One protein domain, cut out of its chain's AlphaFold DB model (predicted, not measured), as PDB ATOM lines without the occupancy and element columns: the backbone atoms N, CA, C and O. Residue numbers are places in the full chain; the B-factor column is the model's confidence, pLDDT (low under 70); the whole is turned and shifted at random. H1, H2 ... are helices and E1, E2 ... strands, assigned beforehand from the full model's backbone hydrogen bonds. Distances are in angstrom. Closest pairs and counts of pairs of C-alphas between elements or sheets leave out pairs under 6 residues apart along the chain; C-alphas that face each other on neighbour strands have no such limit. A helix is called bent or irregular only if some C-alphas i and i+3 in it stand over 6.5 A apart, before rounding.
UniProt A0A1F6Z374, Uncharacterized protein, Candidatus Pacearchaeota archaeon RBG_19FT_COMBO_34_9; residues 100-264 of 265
ATOM      1  N   GLY A 100     -17.920  49.131 -49.410       89.12
ATOM      2  CA  GLY A 100     -17.954  48.156 -50.511       89.12
ATOM      3  C   GLY A 100     -19.361  47.813 -51.018       89.12
ATOM      4  O   GLY A 100     -19.531  47.529 -52.206       89.12
ATOM      5  N   VAL A 101     -20.382  47.977 -50.177       92.06
ATOM      6  CA  VAL A 101     -21.787  47.727 -50.522       92.06
ATOM      7  C   VAL A 101     -22.296  48.819 -51.465       92.06
ATOM      8  O   VAL A 101     -22.134  50.013 -51.201       92.06
ATOM      9  N   LYS A 102     -22.885  48.414 -52.595       94.81
ATOM     10  CA  LYS A 102     -23.454  49.321 -53.603       94.81
ATOM     11  C   LYS A 102     -24.884  49.688 -53.234       94.81
ATOM     12  O   LYS A 102     -25.663  48.804 -52.881       94.81
ATOM     13  N   PHE A 103     -25.214  50.962 -53.392       96.56
ATOM     14  CA  PHE A 103     -26.548  51.496 -53.173       96.56
ATOM     15  C   PHE A 103     -27.055  52.251 -54.398       96.56
ATOM     16  O   PHE A 103     -26.283  52.931 -55.076       96.56
ATOM     17  N   GLU A 104     -28.356  52.128 -54.635       96.62
ATOM     18  CA  GLU A 104     -29.152  52.856 -55.621       96.62
ATOM     19  C   GLU A 104     -30.226  53.664 -54.873       96.62
ATOM     20  O   GLU A 104     -30.955  53.120 -54.040       96.62
ATOM     21  N   VAL A 105     -30.323  54.964 -55.140       96.56
ATOM     22  CA  VAL A 105     -31.360  55.842 -54.592       96.56
ATOM     23  C   VAL A 105     -32.633  55.660 -55.410       96.56
ATOM     24  O   VAL A 105     -32.669  55.960 -56.599       96.56
ATOM     25  N   ILE A 106     -33.703  55.218 -54.756       95.31
ATOM     26  CA  ILE A 106     -35.027  55.055 -55.353       95.31
ATOM     27  C   ILE A 106     -35.977  56.057 -54.710       95.31
ATOM     28  O   ILE A 106     -36.081  56.135 -53.487       95.31
ATOM     29  N   LYS A 107     -36.699  56.810 -55.538       93.81
ATOM     30  CA  LYS A 107     -37.720  57.765 -55.094       93.81
ATOM     31  C   LYS A 107     -39.102  57.234 -55.460       93.81
ATOM     32  O   LYS A 107     -39.378  57.010 -56.637       93.81
ATOM     33  N   ILE A 108     -39.960  57.031 -54.462       92.62
ATOM     34  CA  ILE A 108     -41.354  56.594 -54.625       92.62
ATOM     35  C   ILE A 108     -42.252  57.672 -54.016       92.62
ATOM     36  O   ILE A 108     -42.475  57.704 -52.809       92.62
ATOM     37  N   GLY A 109     -42.741  58.588 -54.855       93.00
ATOM     38  CA  GLY A 109     -43.415  59.796 -54.374       93.00
ATOM     39  C   GLY A 109     -42.461  60.635 -53.521       93.00
ATOM     40  O   GLY A 109     -41.395  61.027 -53.993       93.00
ATOM     41  N   GLU A 110     -42.831  60.870 -52.265       91.38
ATOM     42  CA  GLU A 110     -42.004  61.590 -51.283       91.38
ATOM     43  C   GLU A 110     -41.019  60.678 -50.532       91.38
ATOM     44  O   GLU A 110     -40.118  61.163 -49.848       91.38
ATOM     45  N   LEU A 111     -41.155  59.353 -50.663       92.88
ATOM     46  CA  LEU A 111     -40.305  58.392 -49.972       92.88
ATOM     47  C   LEU A 111     -38.985  58.198 -50.724       92.88
ATOM     48  O   LEU A 111     -38.974  57.851 -51.908       92.88
ATOM     49  N   ILE A 112     -37.869  58.365 -50.016       95.44
ATOM     50  CA  ILE A 112     -36.525  58.048 -50.507       95.44
ATOM     51  C   ILE A 112     -36.089  56.727 -49.876       95.44
ATOM     52  O   ILE A 112     -36.101  56.586 -48.655       95.44
ATOM     53  N   LEU A 113     -35.704  55.770 -50.714       97.00
ATOM     54  CA  LEU A 113     -35.173  54.473 -50.315       97.00
ATOM     55  C   LEU A 113     -33.768  54.295 -50.879       97.00
ATOM     56  O   LEU A 113     -33.484  54.689 -52.009       97.00
ATOM     57  N   TYR A 114     -32.904  53.646 -50.112       97.69
ATOM     58  CA  TYR A 114     -31.557  53.291 -50.534       97.69
ATOM     59  C   TYR A 114     -31.508  51.781 -50.718       97.69
ATOM     60  O   TYR A 114     -31.426  51.008 -49.761       97.69
ATOM     61  N   LYS A 115     -31.631  51.354 -51.971       97.25
ATOM     62  CA  LYS A 115     -31.664  49.947 -52.343       97.25
ATOM     63  C   LYS A 115     -30.253  49.394 -52.414       97.25
ATOM     64  O   LYS A 115     -29.391  49.977 -53.063       97.25
ATOM     65  N   THR A 116     -30.046  48.226 -51.828       95.50
ATOM     66  CA  THR A 116     -28.870  47.391 -52.074       95.50
ATOM     67  C   THR A 116     -29.299  45.968 -52.398       95.50
ATOM     68  O   THR A 116     -30.378  45.534 -51.997       95.50
ATOM     69  N   SER A 117     -28.470  45.253 -53.149       92.88
ATOM     70  CA  SER A 117     -28.764  43.904 -53.623       92.88
ATOM     71  C   SER A 117     -27.684  42.951 -53.153       92.88
ATOM     72  O   SER A 117     -26.493  43.258 -53.230       92.88
ATOM     73  N   VAL A 118     -28.115  41.787 -52.684       90.00
ATOM     74  CA  VAL A 118     -27.229  40.723 -52.231       90.00
ATOM     75  C   VAL A 118     -27.481  39.479 -53.058       90.00
ATOM     76  O   VAL A 118     -28.629  39.100 -53.272       90.00
ATOM     77  N   SER A 119     -26.410  38.851 -53.526       89.19
ATOM     78  CA  SER A 119     -26.518  37.650 -54.348       89.19
ATOM     79  C   SER A 119     -26.539  36.392 -53.488       89.19
ATOM     80  O   SER A 119     -25.862  36.292 -52.458       89.19
ATOM     81  N   GLY A 120     -27.318  35.418 -53.937       88.81
ATOM     82  CA  GLY A 120     -27.511  34.152 -53.255       88.81
ATOM     83  C   GLY A 120     -28.151  33.116 -54.162       88.81
ATOM     84  O   GLY A 120     -28.084  33.201 -55.395       88.81
ATOM     85  N   ILE A 121     -28.781  32.132 -53.536       88.38
ATOM     86  CA  ILE A 121     -29.546  31.095 -54.223       88.38
ATOM     87  C   ILE A 121     -30.929  30.949 -53.614       88.38
ATOM     88  O   ILE A 121     -31.137  31.214 -52.432       88.38
ATOM     89  N   ILE A 122     -31.856  30.462 -54.424       86.75
ATOM     90  CA  ILE A 122     -33.098  29.870 -53.952       86.75
ATOM     91  C   ILE A 122     -32.830  28.375 -53.776       86.75
ATOM     92  O   ILE A 122     -32.439  27.690 -54.729       86.75
ATOM     93  N   ASN A 123     -32.973  27.895 -52.543       81.38
ATOM     94  CA  ASN A 123     -32.792  26.486 -52.208       81.38
ATOM     95  C   ASN A 123     -34.034  25.651 -52.595       81.38
ATOM     96  O   ASN A 123     -35.035  26.173 -53.086       81.38
ATOM     97  N   GLU A 124     -33.991  24.342 -52.347       80.50
ATOM     98  CA  GLU A 124     -35.087  23.422 -52.692       80.50
ATOM     99  C   GLU A 124     -36.402  23.714 -51.950       80.50
ATOM    100  O   GLU A 124     -37.473  23.396 -52.460       80.50
ATOM    101  N   SER A 125     -36.350  24.360 -50.776       80.75
ATOM    102  CA  SER A 125     -37.549  24.778 -50.038       80.75
ATOM    103  C   SER A 125     -38.133  26.107 -50.534       80.75
ATOM    104  O   SER A 125     -39.097  26.599 -49.953       80.75
ATOM    105  N   GLY A 126     -37.545  26.715 -51.570       81.31
ATOM    106  CA  GLY A 126     -37.944  28.023 -52.088       81.31
ATOM    107  C   GLY A 126     -37.445  29.210 -51.257       81.31
ATOM    108  O   GLY A 126     -37.819  30.346 -51.541       81.31
ATOM    109  N   ALA A 127     -36.603  28.977 -50.245       82.94
ATOM    110  CA  ALA A 127     -36.041  30.033 -49.412       82.94
ATOM    111  C   ALA A 127     -34.784  30.630 -50.060       82.94
ATOM    112  O   ALA A 127     -33.943  29.910 -50.608       82.94
ATOM    113  N   PHE A 128     -34.646  31.954 -49.972       86.75
ATOM    114  CA  PHE A 128     -33.438  32.651 -50.399       86.75
ATOM    115  C   PHE A 128     -32.351  32.529 -49.330       86.75
ATOM    116  O   PHE A 128     -32.595  32.843 -48.167       86.75
ATOM    117  N   VAL A 129     -31.140  32.151 -49.736       84.81
ATOM    118  CA  VAL A 129     -29.958  32.133 -48.869       84.81
ATOM    119  C   VAL A 129     -28.818  32.875 -49.555       84.81
ATOM    120  O   VAL A 129     -28.412  32.547 -50.673       84.81
ATOM    121  N   MET A 130     -28.295  33.889 -48.876       84.88
ATOM    122  CA  MET A 130     -27.176  34.707 -49.320       84.88
ATOM    123  C   MET A 130     -25.876  33.899 -49.327       84.88
ATOM    124  O   MET A 130     -25.555  33.210 -48.361       84.88
ATOM    125  N   GLY A 131     -25.087  34.020 -50.394       77.69
ATOM    126  CA  GLY A 131     -23.793  33.347 -50.478       77.69
ATOM    127  C   GLY A 131     -23.361  33.006 -51.897       77.69
ATOM    128  O   GLY A 131     -24.097  33.186 -52.867       77.69
ATOM    129  N   LYS A 132     -22.133  32.492 -52.019       69.38
ATOM    130  CA  LYS A 132     -21.630  31.897 -53.260       69.38
ATOM    131  C   LYS A 132     -21.879  30.396 -53.195       69.38
ATOM    132  O   LYS A 132     -21.188  29.697 -52.462       69.38
ATOM    133  N   TYR A 133     -22.863  29.928 -53.950       70.56
ATOM    134  CA  TYR A 133     -23.187  28.511 -54.047       70.56
ATOM    135  C   TYR A 133     -23.111  28.051 -55.504       70.56
ATOM    136  O   TYR A 133     -23.489  28.787 -56.419       70.56
ATOM    137  N   ASP A 134     -22.636  26.822 -55.698       69.94
ATOM    138  CA  ASP A 134     -22.524  26.174 -57.013       69.94
ATOM    139  C   ASP A 134     -23.781  25.369 -57.392       69.94
ATOM    140  O   ASP A 134     -23.848  24.770 -58.463       69.94
ATOM    141  N   TYR A 135     -24.786  25.354 -56.517       71.94
ATOM    142  CA  TYR A 135     -26.049  24.643 -56.683       71.94
ATOM    143  C   TYR A 135     -27.227  25.568 -56.358       71.94
ATOM    144  O   TYR A 135     -27.074  26.527 -55.608       71.94
ATOM    145  N   GLY A 136     -28.406  25.280 -56.913       75.06
ATOM    146  CA  GLY A 136     -29.611  26.102 -56.748       75.06
ATOM    147  C   GLY A 136     -29.776  27.189 -57.817       75.06
ATOM    148  O   GLY A 136     -28.896  27.432 -58.649       75.06
ATOM    149  N   GLN A 137     -30.944  27.833 -57.825       85.00
ATOM    150  CA  GLN A 137     -31.223  28.923 -58.757       85.00
ATOM    151  C   GLN A 137     -30.623  30.214 -58.208       85.00
ATOM    152  O   GLN A 137     -31.030  30.685 -57.148       85.00
ATOM    153  N   LYS A 138     -29.666  30.798 -58.937       87.19
ATOM    154  CA  LYS A 138     -29.101  32.104 -58.588       87.19
ATOM    155  C   LYS A 138     -30.200  33.157 -58.558       87.19
ATOM    156  O   LYS A 138     -30.982  33.264 -59.504       87.19
ATOM    157  N   ALA A 139     -30.214  33.939 -57.493       89.38
ATOM    158  CA  ALA A 139     -31.138  35.040 -57.310       89.38
ATOM    159  C   ALA A 139     -30.436  36.185 -56.577       89.38
ATOM    160  O   ALA A 139     -29.409  35.981 -55.922       89.38
ATOM    161  N   ASP A 140     -31.036  37.368 -56.647       89.94
ATOM    162  CA  ASP A 140     -30.645  38.519 -55.843       89.94
ATOM    163  C   ASP A 140     -31.788  38.894 -54.898       89.94
ATOM    164  O   ASP A 140     -32.958  38.897 -55.289       89.94
ATOM    165  N   TYR A 141     -31.444  39.242 -53.660       91.62
ATOM    166  CA  TYR A 141     -32.373  39.795 -52.685       91.62
ATOM    167  C   TYR A 141     -32.109  41.289 -52.503       91.62
ATOM    168  O   TYR A 141     -30.963  41.708 -52.332       91.62
ATOM    169  N   ASN A 142     -33.167  42.100 -52.531       94.81
ATOM    170  CA  ASN A 142     -33.067  43.551 -52.396       94.81
ATOM    171  C   ASN A 142     -33.429  43.993 -50.977       94.81
ATOM    172  O   ASN A 142     -34.539  43.744 -50.506       94.81
ATOM    173  N   PHE A 143     -32.519  44.717 -50.332       95.75
ATOM    174  CA  PHE A 143     -32.803  45.465 -49.113       95.75
ATOM    175  C   PHE A 143     -33.076  46.925 -49.459       95.75
ATOM    176  O   PHE A 143     -32.372  47.509 -50.280       95.75
ATOM    177  N   TYR A 144     -34.073  47.516 -48.804       96.62
ATOM    178  CA  TYR A 144     -34.463  48.912 -48.983       96.62
ATOM    179  C   TYR A 144     -34.329  49.639 -47.651       96.62
ATOM    180  O   TYR A 144     -35.160  49.472 -46.761       96.62
ATOM    181  N   PHE A 145     -33.272  50.431 -47.530       97.31
ATOM    182  CA  PHE A 145     -33.001  51.245 -46.355       97.31
ATOM    183  C   PHE A 145     -33.808  52.540 -46.445       97.31
ATOM    184  O   PHE A 145     -33.923  53.125 -47.526       97.31
ATOM    185  N   ARG A 146     -34.359  52.995 -45.322       96.12
ATOM    186  CA  ARG A 146     -35.054  54.286 -45.208       96.12
ATOM    187  C   ARG A 146     -34.111  55.403 -44.784       96.12
ATOM    188  O   ARG A 146     -34.375  56.570 -45.068       96.12
ATOM    189  N   LYS A 147     -33.009  55.061 -44.119       96.88
ATOM    190  CA  LYS A 147     -31.973  56.000 -43.694       96.88
ATOM    191  C   LYS A 147     -30.805  55.961 -44.665       96.88
ATOM    192  O   LYS A 147     -30.462  54.924 -45.223       96.88
ATOM    193  N   ASP A 148     -30.191  57.123 -44.876       96.25
ATOM    194  CA  ASP A 148     -29.047  57.258 -45.776       96.25
ATOM    195  C   ASP A 148     -27.854  56.456 -45.229       96.25
ATOM    196  O   ASP A 148     -27.301  56.845 -44.191       96.25
ATOM    197  N   PRO A 149     -27.386  55.399 -45.920       96.56
ATOM    198  CA  PRO A 149     -26.287  54.561 -45.446       96.56
ATOM    199  C   PRO A 149     -24.996  55.337 -45.164       96.56
ATOM    200  O   PRO A 149     -24.193  54.923 -44.330       96.56
ATOM    201  N   ARG A 150     -24.792  56.492 -45.814       95.12
ATOM    202  CA  ARG A 150     -23.631  57.365 -45.570       95.12
ATOM    203  C   ARG A 150     -23.698  58.041 -44.202       95.12
ATOM    204  O   ARG A 150     -22.661  58.298 -43.603       95.12
ATOM    205  N   LYS A 151     -24.906  58.328 -43.705       95.81
ATOM    206  CA  LYS A 151     -25.131  58.939 -42.385       95.81
ATOM    207  C   LYS A 151     -25.092  57.903 -41.268       95.81
ATOM    208  O   LYS A 151     -24.599  58.212 -40.188       95.81
ATOM    209  N   LEU A 152     -25.529  56.673 -41.549       94.81
ATOM    210  CA  LEU A 152     -25.472  55.562 -40.593       94.81
ATOM    211  C   LEU A 152     -24.038  55.278 -40.121       94.81
ATOM    212  O   LEU A 152     -23.826  54.841 -38.994       94.81
ATOM    213  N   GLN A 153     -23.015  55.578 -40.930       88.75
ATOM    214  CA  GLN A 153     -21.613  55.443 -40.516       88.75
ATOM    215  C   GLN A 153     -21.254  56.246 -39.256       88.75
ATOM    216  O   GLN A 153     -20.351  55.830 -38.536       88.75
ATOM    217  N   ASN A 154     -21.985  57.325 -38.965       92.00
ATOM    218  CA  ASN A 154     -21.735  58.196 -37.818       92.00
ATOM    219  C   ASN A 154     -22.302  57.653 -36.498       92.00
ATOM    220  O   ASN A 154     -21.938  58.161 -35.443       92.00
ATOM    221  N   ILE A 155     -23.187  56.654 -36.547       92.75
ATOM    222  CA  ILE A 155     -23.765  56.046 -35.344       92.75
ATOM    223  C   ILE A 155     -22.672  55.236 -34.637       92.75
ATOM    224  O   ILE A 155     -22.074  54.363 -35.287       92.75
ATOM    225  N   PRO A 156     -22.404  55.493 -33.342       93.06
ATOM    226  CA  PRO A 156     -21.377  54.782 -32.602       93.06
ATOM    227  C   PRO A 156     -21.613  53.276 -32.608       93.06
ATOM    228  O   PRO A 156     -22.726  52.782 -32.412       93.06
ATOM    229  N   LEU A 157     -20.526  52.550 -32.827       88.62
ATOM    230  CA  LEU A 157     -20.502  51.104 -32.879       88.62
ATOM    231  C   LEU A 157     -19.314  50.617 -32.050       88.62
ATOM    232  O   LEU A 157     -18.171  50.968 -32.345       88.62
ATOM    233  N   GLY A 158     -19.591  49.819 -31.018       75.62
ATOM    234  CA  GLY A 158     -18.574  49.133 -30.223       75.62
ATOM    235  C   GLY A 158     -17.695  48.206 -31.073       75.62
ATOM    236  O   GLY A 158     -17.962  47.959 -32.249       75.62
ATOM    237  N   GLU A 159     -16.613  47.678 -30.496       69.06
ATOM    238  CA  GLU A 159     -15.638  46.886 -31.256       69.06
ATOM    239  C   GLU A 159     -16.274  45.702 -32.012       69.06
ATOM    240  O   GLU A 159     -16.823  44.797 -31.386       69.06
ATOM    241  N   ARG A 160     -16.119  45.719 -33.352       70.69
ATOM    242  CA  ARG A 160     -16.554  44.743 -34.381       70.69
ATOM    243  C   ARG A 160     -17.914  44.078 -34.143       70.69
ATOM    244  O   ARG A 160     -18.093  43.298 -33.211       70.69
ATOM    245  N   ILE A 161     -18.804  44.191 -35.129       72.50
ATOM    246  CA  ILE A 161     -20.055  43.427 -35.111       72.50
ATOM    247  C   ILE A 161     -19.765  41.916 -35.127       72.50
ATOM    248  O   ILE A 161     -19.048  41.429 -36.012       72.50
ATOM    249  N   PRO A 162     -20.281  41.157 -34.141       63.84
ATOM    250  CA  PRO A 162     -20.195  39.711 -34.137       63.84
ATOM    251  C   PRO A 162     -20.941  39.129 -35.336       63.84
ATOM    252  O   PRO A 162     -21.925  39.666 -35.828       63.84
ATOM    253  N   GLN A 163     -20.452  37.991 -35.809       72.94
ATOM    254  CA  GLN A 163     -21.062  37.288 -36.933       72.94
ATOM    255  C   GLN A 163     -22.482  36.857 -36.561       72.94
ATOM    256  O   GLN A 163     -22.664  36.305 -35.472       72.94
ATOM    257  N   ILE A 164     -23.440  37.033 -37.477       85.19
ATOM    258  CA  ILE A 164     -24.743  36.368 -37.376       85.19
ATOM    259  C   ILE A 164     -24.487  34.873 -37.155       85.19
ATOM    260  O   ILE A 164     -23.738  34.236 -37.903       85.19
ATOM    261  N   ARG A 165     -25.048  34.330 -36.073       90.25
ATOM    262  CA  ARG A 165     -24.924  32.911 -35.738       90.25
ATOM    263  C   ARG A 165     -26.009  32.123 -36.457       90.25
ATOM    264  O   ARG A 165     -26.951  32.697 -36.989       90.25
ATOM    265  N   LYS A 166     -25.886  30.795 -36.464       90.75
ATOM    266  CA  LYS A 166     -26.936  29.929 -37.012       90.75
ATOM    267  C   LYS A 166     -28.248  30.098 -36.244       90.75
ATOM    268  O   LYS A 166     -29.298  30.175 -36.857       90.75
ATOM    269  N   GLU A 167     -28.155  30.200 -34.924       94.12
ATOM    270  CA  GLU A 167     -29.281  30.430 -34.024       94.12
ATOM    271  C   GLU A 167     -29.107  31.792 -33.357       94.12
ATOM    272  O   GLU A 167     -28.007  32.109 -32.887       94.12
ATOM    273  N   ASN A 168     -30.165  32.601 -33.323       94.25
ATOM    274  CA  ASN A 168     -30.139  33.916 -32.694       94.25
ATOM    275  C   ASN A 168     -31.432  34.195 -31.937       94.25
ATOM    276  O   ASN A 168     -32.496  33.696 -32.290       94.25
ATOM    277  N   VAL A 169     -31.332  35.045 -30.925       94.62
ATOM    278  CA  VAL A 169     -32.457  35.570 -30.155       94.62
ATOM    279  C   VAL A 169     -32.467  37.083 -30.318       94.62
ATOM    280  O   VAL A 169     -31.419  37.727 -30.213       94.62
ATOM    281  N   ILE A 170     -33.644  37.639 -30.592       94.25
ATOM    282  CA  ILE A 170     -33.881  39.083 -30.589       94.25
ATOM    283  C   ILE A 170     -34.823  39.373 -29.428       94.25
ATOM    284  O   ILE A 170     -35.974  38.941 -29.428       94.25
ATOM    285  N   ASP A 171     -34.301  40.087 -28.446       94.12
ATOM    286  CA  ASP A 171     -35.006  40.563 -27.272       94.12
ATOM    287  C   ASP A 171     -35.341  42.046 -27.465       94.12
ATOM    288  O   ASP A 171     -34.489  42.850 -27.840       94.12
ATOM    289  N   ILE A 172     -36.600  42.419 -27.265       93.88
ATOM    290  CA  ILE A 172     -37.069  43.795 -27.433       93.88
ATOM    291  C   ILE A 172     -37.645  44.219 -26.088       93.88
ATOM    292  O   ILE A 172     -38.687  43.715 -25.667       93.88
ATOM    293  N   LYS A 173     -36.947  45.119 -25.391       92.19
ATOM    294  CA  LYS A 173     -37.236  45.435 -23.984       92.19
ATOM    295  C   LYS A 173     -38.431  46.369 -23.786       92.19
ATOM    296  O   LYS A 173     -39.003  46.385 -22.696       92.19
ATOM    297  N   GLN A 174     -38.793  47.154 -24.798       91.44
ATOM    298  CA  GLN A 174     -39.890  48.126 -24.762       91.44
ATOM    299  C   GLN A 174     -40.665  48.140 -26.090       91.44
ATOM    300  O   GLN A 174     -40.215  47.584 -27.089       91.44
ATOM    301  N   ASP A 175     -41.838  48.779 -26.113       91.75
ATOM    302  CA  ASP A 175     -42.576  49.005 -27.360       91.75
ATOM    303  C   ASP A 175     -41.941  50.155 -28.156       91.75
ATOM    304  O   ASP A 175     -41.989  51.315 -27.751       91.75
ATOM    305  N   PHE A 176     -41.373  49.822 -29.315       92.56
ATOM    306  CA  PHE A 176     -40.750  50.771 -30.232       92.56
ATOM    307  C   PHE A 176     -41.610  51.084 -31.455       92.56
ATOM    308  O   PHE A 176     -41.065  51.273 -32.537       92.56
ATOM    309  N   ASN A 177     -42.941  51.135 -31.347       92.50
ATOM    310  CA  ASN A 177     -43.782  51.412 -32.516       92.50
ATOM    311  C   ASN A 177     -43.323  52.662 -33.303       92.50
ATOM    312  O   ASN A 177     -43.244  52.603 -34.528       92.50
ATOM    313  N   CYS A 178     -42.950  53.758 -32.622       93.00
ATOM    314  CA  CYS A 178     -42.297  54.933 -33.229       93.00
ATOM    315  C   CYS A 178     -43.014  55.456 -34.495       93.00
ATOM    316  O   CYS A 178     -42.389  55.721 -35.515       93.00
ATOM    317  N   GLY A 179     -44.350  55.545 -34.470       93.31
ATOM    318  CA  GLY A 179     -45.138  55.967 -35.640       93.31
ATOM    319  C   GLY A 179     -45.189  54.944 -36.787       93.31
ATOM    320  O   GLY A 179     -45.507  55.307 -37.916       93.31
ATOM    321  N   GLY A 180     -44.888  53.674 -36.506       94.19
ATOM    322  CA  GLY A 180     -44.803  52.574 -37.468       94.19
ATOM    323  C   GLY A 180     -43.368  52.181 -37.835       94.19
ATOM    324  O   GLY A 180     -43.159  51.090 -38.374       94.19
ATOM    325  N   ASP A 181     -42.375  53.016 -37.513       95.81
ATOM    326  CA  ASP A 181     -40.968  52.767 -37.841       95.81
ATOM    327  C   ASP A 181     -40.412  51.519 -37.150       95.81
ATOM    328  O   ASP A 181     -39.624  50.793 -37.759       95.81
ATOM    329  N   GLY A 182     -40.868  51.194 -35.936       95.81
ATOM    330  CA  GLY A 182     -40.444  49.970 -35.255       95.81
ATOM    331  C   GLY A 182     -40.881  48.705 -35.966       95.81
ATOM    332  O   GLY A 182     -40.084  47.787 -36.141       95.81
ATOM    333  N   VAL A 183     -42.127  48.661 -36.443       95.62
ATOM    334  CA  VAL A 183     -42.641  47.496 -37.179       95.62
ATOM    335  C   VAL A 183     -41.803  47.251 -38.435       95.62
ATOM    336  O   VAL A 183     -41.446  46.112 -38.735       95.62
ATOM    337  N   ILE A 184     -41.436  48.325 -39.140       95.75
ATOM    338  CA  ILE A 184     -40.589  48.259 -40.335       95.75
ATOM    339  C   ILE A 184     -39.167  47.812 -39.975       95.75
ATOM    340  O   ILE A 184     -38.631  46.910 -40.622       95.75
ATOM    341  N   ALA A 185     -38.572  48.417 -38.947       96.50
ATOM    342  CA  ALA A 185     -37.226  48.115 -38.473       96.50
ATOM    343  C   ALA A 185     -37.073  46.633 -38.101       96.50
ATOM    344  O   ALA A 185     -36.171  45.952 -38.591       96.50
ATOM    345  N   ILE A 186     -38.002  46.111 -37.293       95.00
ATOM    346  CA  ILE A 186     -37.992  44.713 -36.858       95.00
ATOM    347  C   ILE A 186     -38.221  43.766 -38.039       95.00
ATOM    348  O   ILE A 186     -37.493  42.784 -38.175       95.00
ATOM    349  N   ALA A 187     -39.169  44.062 -38.934       95.44
ATOM    350  CA  ALA A 187     -39.413  43.226 -40.109       95.44
ATOM    351  C   ALA A 187     -38.178  43.135 -41.028       95.44
ATOM    352  O   ALA A 187     -37.808  42.044 -41.468       95.44
ATOM    353  N   ASN A 188     -37.508  44.265 -41.279       95.19
ATOM    354  CA  ASN A 188     -36.284  44.313 -42.080       95.19
ATOM    355  C   ASN A 188     -35.123  43.564 -41.408       95.19
ATOM    356  O   ASN A 188     -34.393  42.831 -42.081       95.19
ATOM    357  N   LEU A 189     -34.980  43.704 -40.087       94.31
ATOM    358  CA  LEU A 189     -33.966  42.998 -39.311       94.31
ATOM    359  C   LEU A 189     -34.177  41.479 -39.362       94.31
ATOM    360  O   LEU A 189     -33.244  40.744 -39.677       94.31
ATOM    361  N   LEU A 190     -35.401  41.001 -39.123       94.19
ATOM    362  CA  LEU A 190     -35.736  39.575 -39.216       94.19
ATOM    363  C   LEU A 190     -35.424  39.014 -40.605       94.19
ATOM    364  O   LEU A 190     -34.861  37.927 -40.737       94.19
ATOM    365  N   LYS A 191     -35.730  39.790 -41.646       93.38
ATOM    366  CA  LYS A 191     -35.455  39.397 -43.022       93.38
ATOM    367  C   LYS A 191     -33.959  39.301 -43.325       93.38
ATOM    368  O   LYS A 191     -33.567  38.415 -44.078       93.38
ATOM    369  N   LEU A 192     -33.119  40.152 -42.728       92.88
ATOM    370  CA  LEU A 192     -31.662  40.014 -42.826       92.88
ATOM    371  C   LEU A 192     -31.193  38.663 -42.273       92.88
ATOM    372  O   LEU A 192     -30.394  37.999 -42.928       92.88
ATOM    373  N   TYR A 193     -31.690  38.253 -41.103       92.38
ATOM    374  CA  TYR A 193     -31.337  36.961 -40.509       92.38
ATOM    375  C   TYR A 193     -31.764  35.787 -41.389       92.38
ATOM    376  O   TYR A 193     -30.945  34.917 -41.680       92.38
ATOM    377  N   GLU A 194     -33.003  35.806 -41.881       90.25
ATOM    378  CA  GLU A 194     -33.521  34.783 -42.796       90.25
ATOM    379  C   GLU A 194     -32.653  34.669 -44.057       90.25
ATOM    380  O   GLU A 194     -32.183  33.586 -44.402       90.25
ATOM    381  N   VAL A 195     -32.365  35.804 -44.701       89.94
ATOM    382  CA  VAL A 195     -31.534  35.875 -45.909       89.94
ATOM    383  C   VAL A 195     -30.092  35.435 -45.637       89.94
ATOM    384  O   VAL A 195     -29.464  34.830 -46.503       89.94
ATOM    385  N   ALA A 196     -29.567  35.685 -44.438       88.62
ATOM    386  CA  ALA A 196     -28.255  35.204 -44.009       88.62
ATOM    387  C   ALA A 196     -28.232  33.696 -43.664       88.62
ATOM    388  O   ALA A 196     -27.182  33.181 -43.276       88.62
ATOM    389  N   GLY A 197     -29.359  32.983 -43.799       86.44
ATOM    390  CA  GLY A 197     -29.475  31.558 -43.474       86.44
ATOM    391  C   GLY A 197     -29.491  31.274 -41.971       86.44
ATOM    392  O   GLY A 197     -29.098  30.188 -41.542       86.44
ATOM    393  N   ALA A 198     -29.893  32.262 -41.172       90.25
ATOM    394  CA  ALA A 198     -29.949  32.179 -39.728       90.25
ATOM    395  C   ALA A 198     -31.386  32.050 -39.219       90.25
ATOM    396  O   ALA A 198     -32.326  32.628 -39.762       90.25
ATOM    397  N   ASN A 199     -31.530  31.316 -38.124       91.00
ATOM    398  CA  ASN A 199     -32.786  31.103 -37.433       91.00
ATOM    399  C   ASN A 199     -32.928  32.103 -36.282       91.00
ATOM    400  O   ASN A 199     -31.962  32.388 -35.562       91.00
ATOM    401  N   ILE A 200     -34.151  32.598 -36.096       92.31
ATOM    402  CA  ILE A 200     -34.550  33.361 -34.914       92.31
ATOM    403  C   ILE A 200     -35.364  32.445 -34.004       92.31
ATOM    404  O   ILE A 200     -36.387  31.902 -34.418       92.31
ATOM    405  N   ILE A 201     -34.908  32.282 -32.764       91.62
ATOM    406  CA  ILE A 201     -35.571  31.479 -31.738       91.62
ATOM    407  C   ILE A 201     -36.293  32.419 -30.775       91.62
ATOM    408  O   ILE A 201     -35.722  33.404 -30.304       91.62
ATOM    409  N   LYS A 202     -37.543  32.084 -30.444       88.00
ATOM    410  CA  LYS A 202     -38.247  32.684 -29.310       88.00
ATOM    411  C   LYS A 202     -37.941  31.877 -28.049       88.00
ATOM    412  O   LYS A 202     -38.378  30.736 -27.938       88.00
ATOM    413  N   ASP A 203     -37.240  32.488 -27.104       87.56
ATOM    414  CA  ASP A 203     -37.004  31.935 -25.770       87.56
ATOM    415  C   ASP A 203     -36.995  33.078 -24.748       87.56
ATOM    416  O   ASP A 203     -36.141  33.958 -24.794       87.56
ATOM    417  N   GLU A 204     -37.971  33.071 -23.843       85.75
ATOM    418  CA  GLU A 204     -38.153  34.109 -22.819       85.75
ATOM    419  C   GLU A 204     -37.102  34.021 -21.699       85.75
ATOM    420  O   GLU A 204     -36.900  34.988 -20.969       85.75
ATOM    421  N   ASN A 205     -36.409  32.883 -21.579       88.69
ATOM    422  CA  ASN A 205     -35.346  32.672 -20.597       88.69
ATOM    423  C   ASN A 205     -33.944  32.839 -21.197       88.69
ATOM    424  O   ASN A 205     -32.950  32.722 -20.473       88.69
ATOM    425  N   ALA A 206     -33.839  33.080 -22.507       88.69
ATOM    426  CA  ALA A 206     -32.554  33.277 -23.155       88.69
ATOM    427  C   ALA A 206     -31.921  34.610 -22.739       88.69
ATOM    428  O   ALA A 206     -32.566  35.655 -22.663       88.69
ATOM    429  N   SER A 207     -30.612  34.577 -22.520       91.88
ATOM    430  CA  SER A 207     -29.795  35.739 -22.182       91.88
ATOM    431  C   SER A 207     -28.542  35.754 -23.049       91.88
ATOM    432  O   SER A 207     -28.315  34.862 -23.860       91.88
ATOM    433  N   CYS A 208     -27.661  36.734 -22.864       90.94
ATOM    434  CA  CYS A 208     -26.340  36.633 -23.470       90.94
ATOM    435  C   CYS A 208     -25.603  35.374 -22.983       90.94
ATOM    436  O   CYS A 208     -25.370  35.204 -21.785       90.94
ATOM    437  N   ASP A 209     -25.220  34.503 -23.915       90.62
ATOM    438  CA  ASP A 209     -24.413  33.320 -23.630       90.62
ATOM    439  C   ASP A 209     -22.926  33.691 -23.577       90.62
ATOM    440  O   ASP A 209     -22.339  34.129 -24.571       90.62
ATOM    441  N   SER A 210     -22.285  33.461 -22.429       89.94
ATOM    442  CA  SER A 210     -20.865  33.779 -22.211       89.94
ATOM    443  C   SER A 210     -19.905  32.961 -23.082       89.94
ATOM    444  O   SER A 210     -18.746  33.340 -23.231       89.94
ATOM    445  N   LEU A 211     -20.377  31.864 -23.686       89.88
ATOM    446  CA  LEU A 211     -19.628  31.052 -24.648       89.88
ATOM    447  C   LEU A 211     -19.925  31.433 -26.112       89.88
ATOM    448  O   LEU A 211     -19.237  30.962 -27.018       89.88
ATOM    449  N   GLY A 212     -20.923  32.286 -26.367       89.38
ATOM    450  CA  GLY A 212     -21.314  32.723 -27.708       89.38
ATOM    451  C   GLY A 212     -21.868  31.611 -28.606       89.38
ATOM    452  O   GLY A 212     -21.642  31.652 -29.820       89.38
ATOM    453  N   ARG A 213     -22.556  30.614 -28.026       90.81
ATOM    454  CA  ARG A 213     -23.150  29.468 -28.746       90.81
ATOM    455  C   ARG A 213     -24.282  29.875 -29.694       90.81
ATOM    456  O   ARG A 213     -24.468  29.233 -30.723       90.81
ATOM    457  N   TYR A 214     -24.994  30.947 -29.368       93.00
ATOM    458  CA  TYR A 214     -26.006  31.592 -30.205       93.00
ATOM    459  C   TYR A 214     -25.804  33.111 -30.185       93.00
ATOM    460  O   TYR A 214     -25.084  33.637 -29.334       93.00
ATOM    461  N   GLY A 215     -26.381  33.805 -31.165       93.50
ATOM    462  CA  GLY A 215     -26.376  35.265 -31.209       93.50
ATOM    463  C   GLY A 215     -27.488  35.837 -30.338       93.50
ATOM    464  O   GLY A 215     -28.588  35.297 -30.314       93.50
ATOM    465  N   TRP A 216     -27.229  36.932 -29.638       93.75
ATOM    466  CA  TRP A 216     -28.246  37.612 -28.841       93.75
ATOM    467  C   TRP A 216     -28.221  39.105 -29.146       93.75
ATOM    468  O   TRP A 216     -27.176  39.747 -29.036       93.75
ATOM    469  N   ILE A 217     -29.358  39.653 -29.554       94.12
ATOM    470  CA  ILE A 217     -29.551  41.088 -29.733       94.12
ATOM    471  C   ILE A 217     -30.607  41.540 -28.744       94.12
ATOM    472  O   ILE A 217     -31.699  40.986 -28.751       94.12
ATOM    473  N   SER A 218     -30.311  42.575 -27.966       94.75
ATOM    474  CA  SER A 218     -31.327  43.324 -27.235       94.75
ATOM    475  C   SER A 218     -31.501  44.705 -27.827       94.75
ATOM    476  O   SER A 218     -30.529  45.436 -28.001       94.75
ATOM    477  N   ILE A 219     -32.744  45.066 -28.114       96.56
ATOM    478  CA  ILE A 219     -33.144  46.410 -28.520       96.56
ATOM    479  C   ILE A 219     -33.765  47.074 -27.296       96.56
ATOM    480  O   ILE A 219     -34.729  46.555 -26.725       96.56
ATOM    481  N   LEU A 220     -33.181  48.192 -26.874       97.06
ATOM    482  CA  LEU A 220     -33.568  48.890 -25.656       97.06
ATOM    483  C   LEU A 220     -33.431  50.405 -25.797       97.06
ATOM    484  O   LEU A 220     -32.691  50.902 -26.643       97.06
ATOM    485  N   GLU A 221     -34.144  51.144 -24.955       97.06
ATOM    486  CA  GLU A 221     -34.009  52.596 -24.890       97.06
ATOM    487  C   GLU A 221     -32.642  53.000 -24.331       97.06
ATOM    488  O   GLU A 221     -32.077  52.347 -23.450       97.06
ATOM    489  N   GLY A 222     -32.114  54.112 -24.835       95.44
ATOM    490  CA  GLY A 222     -30.877  54.706 -24.353       95.44
ATOM    491  C   GLY A 222     -30.852  56.215 -24.549       95.44
ATOM    492  O   GLY A 222     -31.619  56.780 -25.324       95.44
ATOM    493  N   ASN A 223     -29.927  56.880 -23.859       96.19
ATOM    494  CA  ASN A 223     -29.736  58.327 -24.007       96.19
ATOM    495  C   ASN A 223     -29.208  58.700 -25.404       96.19
ATOM    496  O   ASN A 223     -29.486  59.785 -25.908       96.19
ATOM    497  N   GLU A 224     -28.465  57.791 -26.034       96.69
ATOM    498  CA  GLU A 224     -27.850  57.956 -27.348       96.69
ATOM    499  C   GLU A 224     -28.154  56.735 -28.220       96.69
ATOM    500  O   GLU A 224     -28.169  55.604 -27.729       96.69
ATOM    501  N   THR A 225     -28.369  56.972 -29.513       97.12
ATOM    502  CA  THR A 225     -28.514  55.915 -30.513       97.12
ATOM    503  C   THR A 225     -27.149  55.320 -30.826       97.12
ATOM    504  O   THR A 225     -26.295  55.991 -31.405       97.12
ATOM    505  N   LYS A 226     -26.925  54.062 -30.440       96.31
ATOM    506  CA  LYS A 226     -25.632  53.379 -30.596       96.31
ATOM    507  C   LYS A 226     -25.785  51.864 -30.584       96.31
ATOM    508  O   LYS A 226     -26.802  51.327 -30.153       96.31
ATOM    509  N   ILE A 227     -24.739  51.172 -31.019       95.44
ATOM    510  CA  ILE A 227     -24.637  49.715 -30.937       95.44
ATOM    511  C   ILE A 227     -23.449  49.357 -30.057       95.44
ATOM    512  O   ILE A 227     -22.323  49.758 -30.347       95.44
ATOM    513  N   GLU A 228     -23.672  48.551 -29.025       93.81
ATOM    514  CA  GLU A 228     -22.613  48.091 -28.133       93.81
ATOM    515  C   GLU A 228     -22.543  46.575 -28.079       93.81
ATOM    516  O   GLU A 228     -23.542  45.862 -28.131       93.81
ATOM    517  N   ARG A 229     -21.315  46.075 -27.970       90.81
ATOM    518  CA  ARG A 229     -21.044  44.665 -27.743       90.81
ATOM    519  C   ARG A 229     -20.679  44.483 -26.282       90.81
ATOM    520  O   ARG A 229     -19.699  45.057 -25.823       90.81
ATOM    521  N   PHE A 230     -21.421  43.630 -25.594       89.94
ATOM    522  CA  PHE A 230     -21.204  43.350 -24.172       89.94
ATOM    523  C   PHE A 230     -20.906  41.861 -23.904       89.94
ATOM    524  O   PHE A 230     -20.674  41.457 -22.768       89.94
ATOM    525  N   GLY A 231     -20.858  41.037 -24.958       88.81
ATOM    526  CA  GLY A 231     -20.480  39.626 -24.875       88.81
ATOM    527  C   GLY A 231     -19.971  39.050 -26.203       88.81
ATOM    528  O   GLY A 231     -19.946  39.739 -27.231       88.81
ATOM    529  N   PRO A 232     -19.553  37.770 -26.235       87.94
ATOM    530  CA  PRO A 232     -18.923  37.177 -27.416       87.94
ATOM    531  C   PRO A 232     -19.790  37.196 -28.679       87.94
ATOM    532  O   PRO A 232     -19.256  37.415 -29.767       87.94
ATOM    533  N   ALA A 233     -21.101  37.003 -28.547       90.38
ATOM    534  CA  ALA A 233     -22.073  37.068 -29.641       90.38
ATOM    535  C   ALA A 233     -23.309  37.896 -29.249       90.38
ATOM    536  O   ALA A 233     -24.408  37.628 -29.723       90.38
ATOM    537  N   CYS A 234     -23.116  38.871 -28.357       91.44
ATOM    538  CA  CYS A 234     -24.199  39.620 -27.734       91.44
ATOM    539  C   CYS A 234     -24.069  41.110 -28.019       91.44
ATOM    540  O   CYS A 234     -22.989  41.684 -27.830       91.44
ATOM    541  N   LEU A 235     -25.169  41.711 -28.459       93.88
ATOM    542  CA  LEU A 235     -25.259  43.115 -28.823       93.88
ATOM    543  C   LEU A 235     -26.437  43.789 -28.141       93.88
ATOM    544  O   LEU A 235     -27.502  43.197 -27.975       93.88
ATOM    545  N   GLU A 236     -26.235  45.056 -27.832       94.81
ATOM    546  CA  GLU A 236     -27.260  45.989 -27.409       94.81
ATOM    547  C   GLU A 236     -27.394  47.078 -28.470       94.81
ATOM    548  O   GLU A 236     -26.417  47.727 -28.851       94.81
ATOM    549  N   LEU A 237     -28.609  47.238 -28.983       96.06
ATOM    550  CA  LEU A 237     -29.002  48.304 -29.892       96.06
ATOM    551  C   LEU A 237     -29.776  49.318 -29.056       96.06
ATOM    552  O   LEU A 237     -30.941  49.098 -28.718       96.06
ATOM    553  N   TYR A 238     -29.101  50.408 -28.711       97.38
ATOM    554  CA  TYR A 238     -29.686  51.508 -27.963       97.38
ATOM    555  C   TYR A 238     -30.434  52.434 -28.916       97.38
ATOM    556  O   TYR A 238     -29.868  52.916 -29.900       97.38
ATOM    557  N   VAL A 239     -31.702  52.682 -28.611       97.75
ATOM    558  CA  VAL A 239     -32.593  53.566 -29.363       97.75
ATOM    559  C   VAL A 239     -32.805  54.843 -28.559       97.75
ATOM    560  O   VAL A 239     -33.340  54.792 -27.451       97.75
ATOM    561  N   SER A 240     -32.434  55.989 -29.126       97.19
ATOM    562  CA  SER A 240     -32.786  57.311 -28.595       97.19
ATOM    563  C   SER A 240     -33.777  57.993 -29.536       97.19
ATOM    564  O   SER A 240     -33.743  57.764 -30.740       97.19
ATOM    565  N   ASN A 241     -34.694  58.806 -29.008       94.88
ATOM    566  CA  ASN A 241     -35.599  59.661 -29.796       94.88
ATOM    567  C   ASN A 241     -36.333  58.968 -30.967       94.88
ATOM    568  O   ASN A 241     -36.493  59.554 -32.034       94.88
ATOM    569  N   CYS A 242     -36.805  57.730 -30.771       94.38
ATOM    570  CA  CYS A 242     -37.475  56.934 -31.813       94.38
ATOM    571  C   CYS A 242     -36.609  56.612 -33.054       94.38
ATOM    572  O   CYS A 242     -37.140  56.234 -34.096       94.38
ATOM    573  N   GLU A 243     -35.281  56.682 -32.952       96.69
ATOM    574  CA  GLU A 243     -34.330  56.378 -34.035       96.69
ATOM    575  C   GLU A 243     -34.102  54.860 -34.227       96.69
ATOM    576  O   GLU A 243     -32.992  54.391 -34.490       96.69
ATOM    577  N   ILE A 244     -35.160  54.047 -34.097       97.38
ATOM    578  CA  ILE A 244     -35.055  52.584 -34.213       97.38
ATOM    579  C   ILE A 244     -34.630  52.144 -35.618       97.38
ATOM    580  O   ILE A 244     -33.836  51.212 -35.761       97.38
ATOM    581  N   LEU A 245     -35.101  52.835 -36.662       97.31
ATOM    582  CA  LEU A 245     -34.638  52.589 -38.029       97.31
ATOM    583  C   LEU A 245     -33.146  52.883 -38.165       97.31
ATOM    584  O   LEU A 245     -32.440  52.106 -38.791       97.31
ATOM    585  N   ASP A 246     -32.647  53.958 -37.556       97.38
ATOM    586  CA  ASP A 246     -31.235  54.326 -37.646       97.38
ATOM    587  C   ASP A 246     -30.337  53.245 -37.028       97.38
ATOM    588  O   ASP A 246     -29.387  52.795 -37.672       97.38
ATOM    589  N   VAL A 247     -30.659  52.756 -35.821       96.19
ATOM    590  CA  VAL A 247     -29.831  51.734 -35.155       96.19
ATOM    591  C   VAL A 247     -29.935  50.358 -35.817       96.19
ATOM    592  O   VAL A 247     -28.927  49.666 -35.987       96.19
ATOM    593  N   THR A 248     -31.134  49.950 -36.243       96.50
ATOM    594  CA  THR A 248     -31.333  48.635 -36.872       96.50
ATOM    595  C   THR A 248     -30.758  48.603 -38.282       96.50
ATOM    596  O   THR A 248     -30.050  47.658 -38.629       96.50
ATOM    597  N   GLU A 249     -30.953  49.654 -39.080       97.44
ATOM    598  CA  GLU A 249     -30.339  49.753 -40.402       97.44
ATOM    599  C   GLU A 249     -28.817  49.910 -40.304       97.44
ATOM    600  O   GLU A 249     -28.097  49.336 -41.118       97.44
ATOM    601  N   LYS A 250     -28.284  50.590 -39.279       95.81
ATOM    602  CA  LYS A 250     -26.836  50.591 -39.010       95.81
ATOM    603  C   LYS A 250     -26.312  49.175 -38.784       95.81
ATOM    604  O   LYS A 250     -25.327  48.791 -39.416       95.81
ATOM    605  N   PHE A 251     -26.979  48.386 -37.942       95.38
ATOM    606  CA  PHE A 251     -26.621  46.983 -37.731       95.38
ATOM    607  C   PHE A 251     -26.666  46.180 -39.043       95.38
ATOM    608  O   PHE A 251     -25.738  45.420 -39.347       95.38
ATOM    609  N   MET A 252     -27.711  46.381 -39.853       95.19
ATOM    610  CA  MET A 252     -27.844  45.718 -41.150       95.19
ATOM    611  C   MET A 252     -26.711  46.101 -42.107       95.19
ATOM    612  O   MET A 252     -26.090  45.220 -42.696       95.19
ATOM    613  N   LEU A 253     -26.408  47.396 -42.247       94.88
ATOM    614  CA  LEU A 253     -25.353  47.907 -43.123       94.88
ATOM    615  C   LEU A 253     -23.997  47.286 -42.785       94.88
ATOM    616  O   LEU A 253     -23.305  46.781 -43.665       94.88
ATOM    617  N   GLU A 254     -23.634  47.296 -41.509       93.38
ATOM    618  CA  GLU A 254     -22.356  46.767 -41.032       93.38
ATOM    619  C   GLU A 254     -22.272  45.245 -41.214       93.38
ATOM    620  O   GLU A 254     -21.234  44.717 -41.620       93.38
ATOM    621  N   THR A 255     -23.388  44.537 -41.017       91.75
ATOM    622  CA  THR A 255     -23.484  43.105 -41.329       91.75
ATOM    623  C   THR A 255     -23.260  42.845 -42.819       91.75
ATOM    624  O   THR A 255     -22.458  41.983 -43.185       91.75
ATOM    625  N   LEU A 256     -23.917  43.608 -43.697       91.38
ATOM    626  CA  LEU A 256     -23.751  43.488 -45.147       91.38
ATOM    627  C   LEU A 256     -22.314  43.806 -45.584       91.38
ATOM    628  O   LEU A 256     -21.765  43.099 -46.431       91.38
ATOM    629  N   MET A 257     -21.684  44.820 -44.986       90.81
ATOM    630  CA  MET A 257     -20.281  45.174 -45.230       90.81
ATOM    631  C   MET A 257     -19.326  44.041 -44.830       90.81
ATOM    632  O   MET A 257     -18.415  43.699 -45.589       90.81
ATOM    633  N   GLU A 258     -19.541  43.420 -43.668       88.69
ATOM    634  CA  GLU A 258     -18.724  42.292 -43.210       88.69
ATOM    635  C   GLU A 258     -18.905  41.059 -44.110       88.69
ATOM    636  O   GLU A 258     -17.927  40.387 -44.451       88.69
ATOM    637  N   ILE A 259     -20.132  40.777 -44.556       83.50
ATOM    638  CA  ILE A 259     -20.398  39.668 -45.480       83.50
ATOM    639  C   ILE A 259     -19.748  39.921 -46.846       83.50
ATOM    640  O   ILE A 259     -19.063  39.039 -47.369       83.50
ATOM    641  N   HIS A 260     -19.898  41.130 -47.393       84.62
ATOM    642  CA  HIS A 260     -19.259  41.553 -48.640       84.62
ATOM    643  C   HIS A 260     -17.740  41.338 -48.580       84.62
ATOM    644  O   HIS A 260     -17.160  40.685 -49.450       84.62
ATOM    645  N   LYS A 261     -17.108  41.773 -47.482       86.00
ATOM    646  CA  LYS A 261     -15.670  41.596 -47.240       86.00
ATOM    647  C   LYS A 261     -15.234  40.128 -47.219       86.00
ATOM    648  O   LYS A 261     -14.150  39.816 -47.707       86.00
ATOM    649  N   ARG A 262     -16.040  39.225 -46.650       81.19
ATOM    650  CA  ARG A 262     -15.705  37.791 -46.549       81.19
ATOM    651  C   ARG A 262     -15.920  37.027 -47.835       81.19
ATOM    652  O   ARG A 262     -15.111  36.174 -48.185       81.19
ATOM    653  N   LEU A 263     -17.036  37.294 -48.501       75.94
ATOM    654  CA  LEU A 263     -17.418  36.567 -49.700       75.94
ATOM    655  C   LEU A 263     -16.723  37.120 -50.946       75.94
ATOM    656  O   LEU A 263     -16.695  36.427 -51.964       75.94
ATOM    657  N   GLY A 264     -16.156  38.331 -50.892       68.38
ATOM    658  CA  GLY A 264     -15.574  38.995 -52.061       68.38
ATOM    659  C   GLY A 264     -16.587  39.095 -53.205       68.38
ATOM    660  O   GLY A 264     -16.262  38.790 -54.356       68.38
TER     661      GLY A 264
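AT A GLANCE: This is residues 100 to 264 of the 265 residues of an uncharacterized protein of Candidatus Pacearchaeota archaeon RBG_19FT_COMBO_34_9 (UniProt A0A1F6Z374). Two long helices, H2 and H3, lie side by side and run the same way between two separate four-stranded sheets. H3 is in the middle, with the strongly twisted sheet E1 E2 E3 E4 on one side and the sheet E5 E6 E8 E7 on the other. The 165 printed residues hold three named helices and eight named strands, in the order E1 E2 E3 E4 H1 E5 H2 E6 E7 E8 H3; the class is mixed, helices and strands. The first sheet is branched and antiparallel; the second is mixed, in the order E5 E6 E8 E7. The whole is compact, with a radius of gyration of the C-alphas of 15.7 A and spans of 44 by 44 by 26 A.

IN THESE COORDINATES: E1, residues 101 to 108, begins at C-alpha 101 (-21.787, 47.727, -50.522) and is 21.9 A long. E2, residues 111 to 122, is 29.7 A long and bends by 71 degrees at residue 119. E3 is residues 128 to 130, E4 residues 137 to 145, 25.6 A, and H1 residues 149 to 152. E5 is residues 167 to 172. H2, residues 178 to 195, is 25.3 A long and irregular: C-alphas 179 and 182 are 7.6 A apart. E6 is residues 215 to 221, E7 residues 226 to 231, E8 residues 234 to 239. H3, residues 244 to 263, 28.4 A, ends at C-alpha 263 (-17.418, 36.567, -49.700).

HOW THE PARTS SIT: E1, E2 and E3 form a meander, each strand the antiparallel neighbour of the one before. E1 and E3 lie on one side of E2, E4 on the other. N 106 and O 113 are 2.8 A apart, N 121 and O 129 2.9 A, N 118 and O 141 2.9 A. H2 and H3 are on the same face of this sheet; H3 lies over E2 and E4 at a height of 9.6 A. H2 and H3 touch at a shallow tilt of 18 degrees, closest at the C-alphas of Ala 185 and Leu 245, 5.2 A. H1 touches H3 at the C-alphas of Leu 152 and Lys 250, 5.4 A. E5, H2 and E6 form a strand-helix-strand unit, two parallel neighbour strands with a helix between, its crossover left-handed. In the second sheet N 171 and O 217 are 2.8 A apart, N 237 and O 218 2.8 A, N 236 and O 228 2.8 A. With H3 on one face, 10.6 A over it, this sheet makes two layers, one of strands and one of helix; H2 only grazes it. Every O i to N i+4 pair is within hydrogen-bond range in H3, 12 of 14 in H2; H1 is too short for one.

THE WHOLE: The C-alphas farthest apart, of Gly 109 and Leu 211, are 47.7 A apart. The printed part has no cut; the links H1 to E5 and H2 to E6 are long. Mean pLDDT of the printed part is 90.6; residues 132, 134, 159, 162 and 264 are under 70.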